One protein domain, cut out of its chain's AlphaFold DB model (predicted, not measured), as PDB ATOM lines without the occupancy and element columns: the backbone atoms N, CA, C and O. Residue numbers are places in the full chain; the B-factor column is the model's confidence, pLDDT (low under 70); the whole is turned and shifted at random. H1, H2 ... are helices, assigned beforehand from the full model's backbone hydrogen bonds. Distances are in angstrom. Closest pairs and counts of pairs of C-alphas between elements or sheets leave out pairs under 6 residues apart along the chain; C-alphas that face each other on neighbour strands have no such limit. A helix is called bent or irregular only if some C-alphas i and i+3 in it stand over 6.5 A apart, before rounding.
ATOM      1  N   THR A   2     193.594 210.385 226.870       65.88
ATOM      2  CA  THR A   2     193.168 210.621 225.471       65.88
ATOM      3  C   THR A   2     194.349 210.822 224.519       65.88
ATOM      4  O   THR A   2     194.145 211.139 223.355       65.88
ATOM      5  N   GLN A   3     195.581 210.633 224.999       71.38
ATOM      6  CA  GLN A   3     196.810 210.882 224.235       71.38
ATOM      7  C   GLN A   3     196.923 209.993 222.989       71.38
ATOM      8  O   GLN A   3     197.458 210.425 221.976       71.38
ATOM      9  N   ASN A   4     196.352 208.786 223.030       73.88
ATOM     10  CA  ASN A   4     196.308 207.879 221.881       73.88
ATOM     11  C   ASN A   4     195.366 208.342 220.758       73.88
ATOM     12  O   ASN A   4     195.384 207.703 219.715       73.88
ATOM     13  N   PHE A   5     194.568 209.400 220.982       74.12
ATOM     14  CA  PHE A   5     193.714 210.029 219.967       74.12
ATOM     15  C   PHE A   5     194.332 211.298 219.347       74.12
ATOM     16  O   PHE A   5     193.735 211.953 218.484       74.12
ATOM     17  N   GLU A   6     195.512 211.711 219.818       69.44
ATOM     18  CA  GLU A   6     196.217 212.861 219.264       69.44
ATOM     19  C   GLU A   6     196.987 212.429 218.005       69.44
ATOM     20  O   GLU A   6     197.992 211.730 218.082       69.44
ATOM     21  N   ASN A   7     196.549 212.917 216.836       70.31
ATOM     22  CA  ASN A   7     197.161 212.692 215.513       70.31
ATOM     23  C   ASN A   7     196.905 211.321 214.837       70.31
ATOM     24  O   ASN A   7     197.654 210.926 213.943       70.31
ATOM     25  N   ASP A   8     195.807 210.633 215.148       70.75
ATOM     26  CA  ASP A   8     195.495 209.269 214.659       70.75
ATOM     27  C   ASP A   8     195.484 209.108 213.135       70.75
ATOM     28  O   ASP A   8     195.869 208.074 212.577       70.75
ATOM     29  N   PHE A   9     195.046 210.158 212.440       77.31
ATOM     30  CA  PHE A   9     194.928 210.173 210.985       77.31
ATOM     31  C   PHE A   9     196.236 210.543 210.271       77.31
ATOM     32  O   PHE A   9     196.275 210.594 209.036       77.31
ATOM     33  N   VAL A  10     197.323 210.794 211.008       75.50
ATOM     34  CA  VAL A  10     198.630 211.086 210.414       75.50
ATOM     35  C   VAL A  10     199.189 209.825 209.750       75.50
ATOM     36  O   VAL A  10     199.227 208.735 210.324       75.50
ATOM     37  N   GLY A  11     199.580 209.961 208.481       77.50
ATOM     38  CA  GLY A  11     200.029 208.841 207.648       77.50
ATOM     39  C   GLY A  11     198.900 207.957 207.107       77.50
ATOM     40  O   GLY A  11     199.174 206.857 206.634       77.50
ATOM     41  N   THR A  12     197.634 208.387 207.178       80.12
ATOM     42  CA  THR A  12     196.522 207.663 206.544       80.12
ATOM     43  C   THR A  12     196.592 207.775 205.024       80.12
ATOM     44  O   THR A  12     196.719 208.863 204.456       80.12
ATOM     45  N   THR A  13     196.475 206.632 204.356       80.38
ATOM     46  CA  THR A  13     196.433 206.538 202.899       80.38
ATOM     47  C   THR A  13     195.190 207.242 202.354       80.38
ATOM     48  O   THR A  13     194.069 206.867 202.681       80.38
ATOM     49  N   LYS A  14     195.382 208.237 201.478       84.31
ATOM     50  CA  LYS A  14     194.293 208.943 200.767       84.31
ATOM     51  C   LYS A  14     193.954 208.333 199.402       84.31
ATOM     52  O   LYS A  14     193.142 208.881 198.668       84.31
ATOM     53  N   ASN A  15     194.607 207.229 199.042       91.00
ATOM     54  CA  ASN A  15     194.338 206.509 197.803       91.00
ATOM     55  C   ASN A  15     192.945 205.862 197.866       91.00
ATOM     56  O   ASN A  15     192.634 205.156 198.826       91.00
ATOM     57  N   GLU A  16     192.154 206.055 196.814       90.69
ATOM     58  CA  GLU A  16     190.818 205.481 196.632       90.69
ATOM     59  C   GLU A  16     190.807 203.963 196.851       90.69
ATOM     60  O   GLU A  16     189.936 203.436 197.541       90.69
ATOM     61  N   PHE A  17     191.829 203.260 196.355       89.62
ATOM     62  CA  PHE A  17     191.942 201.811 196.529       89.62
ATOM     63  C   PHE A  17     192.150 201.400 197.995       89.62
ATOM     64  O   PHE A  17     191.567 200.423 198.463       89.62
ATOM     65  N   GLY A  18     192.944 202.169 198.749       88.06
ATOM     66  CA  GLY A  18     193.167 201.914 200.175       88.06
ATOM     67  C   GLY A  18     191.893 202.114 200.994       88.06
ATOM     68  O   GLY A  18     191.583 201.309 201.872       88.06
ATOM     69  N   ILE A  19     191.116 203.143 200.648       90.06
ATOM     70  CA  ILE A  19     189.806 203.405 201.249       90.06
ATOM     71  C   ILE A  19     188.837 202.260 200.918       90.06
ATOM     72  O   ILE A  19     188.177 201.741 201.817       90.06
ATOM     73  N   ALA A  20     188.793 201.805 199.663       92.19
ATOM     74  CA  ALA A  20     187.939 200.693 199.247       92.19
ATOM     75  C   ALA A  20     188.247 199.392 200.012       92.19
ATOM     76  O   ALA A  20     187.323 198.727 200.483       92.19
ATOM     77  N   ILE A  21     189.527 199.051 200.207       90.69
ATOM     78  CA  ILE A  21     189.927 197.878 201.004       90.69
ATOM     79  C   ILE A  21     189.516 198.032 202.473       90.69
ATOM     80  O   ILE A  21     189.062 197.058 203.084       90.69
ATOM     81  N   ALA A  22     189.644 199.231 203.047       90.12
ATOM     82  CA  ALA A  22     189.227 199.491 204.421       90.12
ATOM     83  C   ALA A  22     187.711 199.289 204.593       90.12
ATOM     84  O   ALA A  22     187.286 198.586 205.513       90.12
ATOM     85  N   PHE A  23     186.900 199.813 203.667       91.94
ATOM     86  CA  PHE A  23     185.454 199.578 203.652       91.94
ATOM     87  C   PHE A  23     185.105 198.105 203.445       91.94
ATOM     88  O   PHE A  23     184.260 197.583 204.167       91.94
ATOM     89  N   TYR A  24     185.765 197.417 202.511       92.25
ATOM     90  CA  TYR A  24     185.553 195.987 202.281       92.25
ATOM     91  C   TYR A  24     185.828 195.165 203.547       92.25
ATOM     92  O   TYR A  24     185.013 194.330 203.938       92.25
ATOM     93  N   SER A  25     186.938 195.449 204.229       88.69
ATOM     94  CA  SER A  25     187.308 194.783 205.483       88.69
ATOM     95  C   SER A  25     186.295 195.076 206.592       88.69
ATOM     96  O   SER A  25     185.902 194.169 207.322       88.69
ATOM     97  N   GLY A  26     185.812 196.319 206.682       90.06
ATOM     98  CA  GLY A  26     184.745 196.698 207.606       90.06
ATOM     99  C   GLY A  26     183.437 195.957 207.318       90.06
ATOM    100  O   GLY A  26     182.861 195.356 208.220       90.06
ATOM    101  N   LEU A  27     182.993 195.917 206.061       89.81
ATOM    102  CA  LEU A  27     181.779 195.207 205.644       89.81
ATOM    103  C   LEU A  27     181.875 193.697 205.873       89.81
ATOM    104  O   LEU A  27     180.875 193.069 206.216       89.81
ATOM    105  N   TRP A  28     183.071 193.119 205.744       87.50
ATOM    106  CA  TRP A  28     183.303 191.707 206.037       87.50
ATOM    107  C   TRP A  28     182.952 191.346 207.485       87.50
ATOM    108  O   TRP A  28     182.445 190.252 207.728       87.50
ATOM    109  N   THR A  29     183.143 192.263 208.441       86.56
ATOM    110  CA  THR A  29     182.770 192.023 209.849       86.56
ATOM    111  C   THR A  29     181.259 191.885 210.056       86.56
ATOM    112  O   THR A  29     180.833 191.199 210.975       86.56
ATOM    113  N   TYR A  30     180.445 192.457 209.161       86.12
ATOM    114  CA  TYR A  30     178.982 192.352 209.183       86.12
ATOM    115  C   TYR A  30     178.443 191.233 208.277       86.12
ATOM    116  O   TYR A  30     177.234 191.126 208.057       86.12
ATOM    117  N   LYS A  31     179.318 190.390 207.717       83.25
ATOM    118  CA  LYS A  31     178.914 189.231 206.915       83.25
ATOM    119  C   LYS A  31     178.103 188.247 207.771       83.25
ATOM    120  O   LYS A  31     178.435 187.996 208.922       83.25
ATOM    121  N   GLY A  32     177.078 187.636 207.173       77.12
ATOM    122  CA  GLY A  32     176.258 186.595 207.810       77.12
ATOM    123  C   GLY A  32     174.816 187.012 208.094       77.12
ATOM    124  O   GLY A  32     174.003 186.170 208.461       77.12
ATOM    125  N   TRP A  33     174.461 188.276 207.844       77.69
ATOM    126  CA  TRP A  33     173.076 188.757 207.923       77.69
ATOM    127  C   TRP A  33     172.110 187.939 207.049       77.69
ATOM    128  O   TRP A  33     170.946 187.763 207.399       77.69
ATOM    129  N   ASN A  34     172.591 187.392 205.929       76.44
ATOM    130  CA  ASN A  34     171.799 186.593 204.998       76.44
ATOM    131  C   ASN A  34     171.448 185.197 205.538       76.44
ATOM    132  O   ASN A  34     170.505 184.590 205.041       76.44
ATOM    133  N   SER A  35     172.162 184.693 206.548       71.56
ATOM    134  CA  SER A  35     171.861 183.399 207.175       71.56
ATOM    135  C   SER A  35     170.499 183.398 207.876       71.56
ATOM    136  O   SER A  35     169.853 182.358 207.956       71.56
ATOM    137  N   LEU A  36     170.017 184.570 208.318       70.50
ATOM    138  CA  LEU A  36     168.670 184.726 208.877       70.50
ATOM    139  C   LEU A  36     167.582 184.396 207.848       70.50
ATOM    140  O   LEU A  36     166.563 183.812 208.204       70.50
ATOM    141  N   ASN A  37     167.812 184.716 206.569       74.38
ATOM    142  CA  ASN A  37     166.841 184.446 205.510       74.38
ATOM    143  C   ASN A  37     166.666 182.936 205.282       74.38
ATOM    144  O   ASN A  37     165.555 182.492 205.007       74.38
ATOM    145  N   SER A  38     167.730 182.146 205.449       67.88
ATOM    146  CA  SER A  38     167.715 180.680 205.302       67.88
ATOM    147  C   SER A  38     166.920 179.975 206.391       67.88
ATOM    148  O   SER A  38     166.398 178.895 206.164       67.88
ATOM    149  N   MET A  39     166.852 180.577 207.576       68.69
ATOM    150  CA  MET A  39     166.176 180.016 208.747       68.69
ATOM    151  C   MET A  39     164.723 180.493 208.869       68.69
ATOM    152  O   MET A  39     164.048 180.183 209.847       68.69
ATOM    153  N   THR A  40     164.221 181.253 207.889       75.00
ATOM    154  CA  THR A  40     162.858 181.805 207.923       75.00
ATOM    155  C   THR A  40     161.793 180.709 207.999       75.00
ATOM    156  O   THR A  40     160.764 180.919 208.634       75.00
ATOM    157  N   GLU A  41     162.041 179.544 207.390       70.12
ATOM    158  CA  GLU A  41     161.113 178.402 207.404       70.12
ATOM    159  C   GLU A  41     161.004 177.727 208.782       70.12
ATOM    160  O   GLU A  41     159.979 177.123 209.086       70.12
ATOM    161  N   GLU A  42     162.015 177.876 209.643       75.69
ATOM    162  CA  GLU A  42     162.034 177.311 211.001       75.69
ATOM    163  C   GLU A  42     161.643 178.326 212.087       75.69
ATOM    164  O   GLU A  42     161.430 177.970 213.247       75.69
ATOM    165  N   LEU A  43     161.552 179.607 211.728       81.25
ATOM    166  CA  LEU A  43     161.188 180.688 212.635       81.25
ATOM    167  C   LEU A  43     159.688 180.655 212.944       81.25
ATOM    168  O   LEU A  43     158.844 180.815 212.065       81.25
ATOM    169  N   GLU A  44     159.341 180.566 214.226       84.38
ATOM    170  CA  GLU A  44     157.970 180.801 214.674       84.38
ATOM    171  C   GLU A  44     157.586 182.268 214.385       84.38
ATOM    172  O   GLU A  44     158.319 183.187 214.746       84.38
ATOM    173  N   ASN A  45     156.448 182.516 213.725       89.00
ATOM    174  CA  ASN A  45     155.979 183.860 213.337       89.00
ATOM    175  C   ASN A  45     157.019 184.710 212.560       89.00
ATOM    176  O   ASN A  45     157.380 185.817 212.996       89.00
ATOM    177  N   PRO A  46     157.457 184.266 211.366       85.62
ATOM    178  CA  PRO A  46     158.608 184.836 210.664       85.62
ATOM    179  C   PRO A  46     158.436 186.323 210.338       85.62
ATOM    180  O   PRO A  46     159.361 187.104 210.526       85.62
ATOM    181  N   LYS A  47     157.228 186.766 209.956       87.75
ATOM    182  CA  LYS A  47     156.950 188.176 209.618       87.75
ATOM    183  C   LYS A  47     157.314 189.153 210.745       87.75
ATOM    184  O   LYS A  47     157.801 190.246 210.472       87.75
ATOM    185  N   ARG A  48     157.054 188.781 212.004       89.75
ATOM    186  CA  ARG A  48     157.353 189.627 213.171       89.75
ATOM    187  C   ARG A  48     158.773 189.383 213.670       89.75
ATOM    188  O   ARG A  48     159.508 190.342 213.888       89.75
ATOM    189  N   ASN A  49     159.149 188.120 213.843       89.44
ATOM    190  CA  ASN A  49     160.402 187.753 214.498       89.44
ATOM    191  C   ASN A  49     161.628 188.033 213.627       89.44
ATOM    192  O   ASN A  49     162.638 188.494 214.155       89.44
ATOM    193  N   LEU A  50     161.534 187.867 212.304       88.19
ATOM    194  CA  LEU A  50     162.603 188.264 211.386       88.19
ATOM    195  C   LEU A  50     162.825 189.780 211.433       88.19
ATOM    196  O   LEU A  50     163.958 190.243 211.551       88.19
ATOM    197  N   TRP A  51     161.739 190.560 211.410       87.56
ATOM    198  CA  TRP A  51     161.840 192.017 211.440       87.56
ATOM    199  C   TRP A  51     162.421 192.534 212.760       87.56
ATOM    200  O   TRP A  51     163.355 193.334 212.751       87.56
ATOM    201  N   LEU A  52     161.932 192.023 213.894       90.00
ATOM    202  CA  LEU A  52     162.488 192.352 215.208       90.00
ATOM    203  C   LEU A  52     163.959 191.943 215.325       90.00
ATOM    204  O   LEU A  52     164.751 192.708 215.871       90.00
ATOM    205  N   SER A  53     164.339 190.784 214.780       88.62
ATOM    206  CA  SER A  53     165.732 190.336 214.785       88.62
ATOM    207  C   SER A  53     166.627 191.333 214.062       88.62
ATOM    208  O   SER A  53     167.637 191.742 214.623       88.62
ATOM    209  N   ILE A  54     166.250 191.802 212.872       88.50
ATOM    210  CA  ILE A  54     167.040 192.791 212.122       88.50
ATOM    211  C   ILE A  54     167.145 194.113 212.894       88.50
ATOM    212  O   ILE A  54     168.245 194.630 213.083       88.50
ATOM    213  N   VAL A  55     166.017 194.644 213.378       91.31
ATOM    214  CA  VAL A  55     165.968 195.952 214.054       91.31
ATOM    215  C   VAL A  55     166.726 195.955 215.383       91.31
ATOM    216  O   VAL A  55     167.277 196.985 215.756       91.31
ATOM    217  N   LEU A  56     166.783 194.829 216.098       91.62
ATOM    218  CA  LEU A  56     167.512 194.732 217.365       91.62
ATOM    219  C   LEU A  56     168.987 194.373 217.163       91.62
ATOM    220  O   LEU A  56     169.861 194.976 217.788       91.62
ATOM    221  N   THR A  57     169.282 193.403 216.293       90.56
ATOM    222  CA  THR A  57     170.654 192.903 216.120       90.56
ATOM    223  C   THR A  57     171.532 193.890 215.368       90.56
ATOM    224  O   THR A  57     172.671 194.095 215.776       90.56
ATOM    225  N   LEU A  58     171.025 194.553 214.323       90.56
ATOM    226  CA  LEU A  58     171.849 195.431 213.494       90.56
ATOM    227  C   LEU A  58     172.411 196.622 214.299       90.56
ATOM    228  O   LEU A  58     173.635 196.773 214.333       90.56
ATOM    229  N   PRO A  59     171.604 197.422 215.030       93.00
ATOM    230  CA  PRO A  59     172.139 198.494 215.866       93.00
ATOM    231  C   PRO A  59     172.972 197.960 217.033       93.00
ATOM    232  O   PRO A  59     173.991 198.557 217.371       93.00
ATOM    233  N   GLY A  60     172.578 196.828 217.629       94.12
ATOM    234  CA  GLY A  60     173.317 196.215 218.733       94.12
ATOM    235  C   GLY A  60     174.749 195.843 218.340       94.12
ATOM    236  O   GLY A  60     175.693 196.199 219.042       94.12
ATOM    237  N   VAL A  61     174.924 195.195 217.185       92.75
ATOM    238  CA  VAL A  61     176.249 194.833 216.662       92.75
ATOM    239  C   VAL A  61     177.057 196.082 216.312       92.75
ATOM    240  O   VAL A  61     178.227 196.153 216.678       92.75
ATOM    241  N   ILE A  62     176.440 197.096 215.692       92.81
ATOM    242  CA  ILE A  62     177.112 198.374 215.391       92.81
ATOM    243  C   ILE A  62     177.650 199.019 216.674       92.81
ATOM    244  O   ILE A  62     178.822 199.390 216.733       92.81
ATOM    245  N   VAL A  63     176.823 199.122 217.719       95.81
ATOM    246  CA  VAL A  63     177.227 199.706 219.007       95.81
ATOM    247  C   VAL A  63     178.374 198.912 219.626       95.81
ATOM    248  O   VAL A  63     179.381 199.501 220.014       95.81
ATOM    249  N   LEU A  64     178.274 197.581 219.672       94.56
ATOM    250  CA  LEU A  64     179.332 196.731 220.226       94.56
ATOM    251  C   LEU A  64     180.647 196.858 219.450       94.56
ATOM    252  O   LEU A  64     181.717 196.914 220.060       94.56
ATOM    253  N   TYR A  65     180.591 196.939 218.122       93.12
ATOM    254  CA  TYR A  65     181.782 197.093 217.288       93.12
ATOM    255  C   TYR A  65     182.433 198.459 217.485       93.12
ATOM    256  O   TYR A  65     183.654 198.536 217.623       93.12
ATOM    257  N   VAL A  66     181.645 199.532 217.563       94.06
ATOM    258  CA  VAL A  66     182.165 200.873 217.862       94.06
ATOM    259  C   VAL A  66     182.806 200.905 219.248       94.06
ATOM    260  O   VAL A  66     183.947 201.342 219.374       94.06
ATOM    261  N   LEU A  67     182.135 200.371 220.274       95.62
ATOM    262  CA  LEU A  67     182.673 200.316 221.638       95.62
ATOM    263  C   LEU A  67     183.967 199.496 221.728       95.62
ATOM    264  O   LEU A  67     184.903 199.897 222.416       95.62
ATOM    265  N   THR A  68     184.048 198.381 221.001       93.75
ATOM    266  CA  THR A  68     185.257 197.546 220.954       93.75
ATOM    267  C   THR A  68     186.422 198.294 220.307       93.75
ATOM    268  O   THR A  68     187.525 198.291 220.850       93.75
ATOM    269  N   ASN A  69     186.189 198.988 219.188       92.19
ATOM    270  CA  ASN A  69     187.226 199.792 218.539       92.19
ATOM    271  C   ASN A  69     187.686 200.954 219.429       92.19
ATOM    272  O   ASN A  69     188.888 201.172 219.563       92.19
ATOM    273  N   ILE A  70     186.755 201.650 220.094       92.38
ATOM    274  CA  ILE A  70     187.093 202.694 221.073       92.38
ATOM    275  C   ILE A  70     187.980 202.107 222.178       92.38
ATOM    276  O   ILE A  70     189.028 202.670 222.481       92.38
ATOM    277  N   SER A  71     187.611 200.949 222.735       93.38
ATOM    278  CA  SER A  71     188.412 200.257 223.753       93.38
ATOM    279  C   SER A  71     189.835 199.961 223.266       93.38
ATOM    280  O   SER A  71     190.805 200.257 223.964       93.38
ATOM    281  N   TYR A  72     189.994 199.453 222.041       92.06
ATOM    282  CA  TYR A  72     191.316 199.174 221.480       92.06
ATOM    283  C   TYR A  72     192.163 200.433 221.291       92.06
ATOM    284  O   TYR A  72     193.321 200.437 221.710       92.06
ATOM    285  N   PHE A  73     191.595 201.504 220.733       89.69
ATOM    286  CA  PHE A  73     192.325 202.753 220.491       89.69
ATOM    287  C   PHE A  73     192.655 203.517 221.776       89.69
ATOM    288  O   PHE A  73     193.669 204.202 221.839       89.69
ATOM    289  N   THR A  74     191.861 203.364 222.841       89.88
ATOM    290  CA  THR A  74     192.209 203.971 224.138       89.88
ATOM    291  C   THR A  74     193.457 203.348 224.766       89.88
ATOM    292  O   THR A  74     194.207 204.049 225.442       89.88
ATOM    293  N   VAL A  75     193.703 202.054 224.536       89.75
ATOM    294  CA  VAL A  75     194.756 201.286 225.222       89.75
ATOM    295  C   VAL A  75     196.028 201.148 224.383       89.75
ATOM    296  O   VAL A  75     197.122 201.148 224.939       89.75
ATOM    297  N   MET A  76     195.908 201.015 223.060       88.44
ATOM    298  CA  MET A  76     197.035 200.717 222.169       88.44
ATOM    299  C   MET A  76     197.292 201.852 221.179       88.44
ATOM    300  O   MET A  76     196.361 202.405 220.599       88.44
TER     301      MET A  76
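This is residues 2 to 76 of the 219 residues of the protein "Hypothetical protein" of Rotaria socialis (UniProt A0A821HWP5). A long helix, H3, makes one side of an open, flat frame; the shorter helix H1 and the four-residue helix H2 follow one another along the other side, and the stretch of residues 2 to 15 makes the short side next to the last residues of H3. H1 splays away from H3 with empty space between them, H2 comes near the first part of H3, and residues 9 to 28 stick out from the rest. The printed part has 75 residues with three named helices, in the order H1, H2, H3, and no named strand; the class is all helix. The whole is extended, with a radius of gyration of the C-alphas of 17.6 A, and its C-alphas span 50 by 29 by 15 A along the three main axes.

The longest helix is H3, residues 46 to 75, with 30 residues and 42.3 A from first to last C-alpha. It begins at the C-alpha of Pro 46, at (158.608, 184.836, 210.664), and ends at the C-alpha of Val 75, at (194.756, 201.286, 225.222), with one more printed residue, Met 76, after it. H3 is neither bent nor irregular, but only just: C-alphas 56 and 59 are 6.1 A apart. H2, residues 35 to 38, has four residues and measures 5.3 A from first to last C-alpha. H1, residues 16 to 29, has 14 residues and measures 20.5 A; it begins at the C-alpha of Glu 16, at (190.818, 205.481, 196.632), and ends at that of Thr 29, at (182.770, 192.023, 209.849). Before H1, residues 2 to 15 hold no named element.

H3 touches no helix, but it is near H2. These two are close but not clearly touching, with 1 pair of C-alphas within 8 A. Their closest C-alphas are those of Leu 36 and Leu 50, 7.5 A apart, while their centres are 17.4 A apart. H1 touches no helix: it is apart from H3, with no C-alpha of the one within 8 A of the other. H1 and H2 are apart by the same measure, although they follow each other in the chain. Residues 9 to 28, of which 16 to 28 belong to H1, stand free: none of their C-alphas has a C-alpha 8 or more residues away along the chain within 10 A. In the helix backbones, the O of residue i and the N of residue i+4 are within hydrogen-bond range in 24 of 26 pairs in H3 and 9 of 10 in H1. H2 is too short for such a pair, and its 1 pair of O i and N i+3 is within range.

The two C-alphas farthest apart are those of Gln 3 and Glu 41, at 51.1 A, whereas the C-alphas of Thr 2 and Met 76, the first and last printed residues, are 11.1 A apart. Without the stretch that stands free, the remaining 55 residues span 51 by 17 by 14 A. The C-alphas of residues 2 to 15 lie 20 to 25 A from the mean of the C-alphas. The printed part has no cut. The link from H1 to H2, with 5 residues, is tight; the link from H2 to H3, with 7 residues, is short, and no link between named helices is long. The mean pLDDT of the printed part is 85.0, with 91 for H3, 90 for H1 and 71 for H2. The model's confidence is under 70 at residue 2, residue 6 and residues 38 to 39, of which Ser 38 belongs to H2.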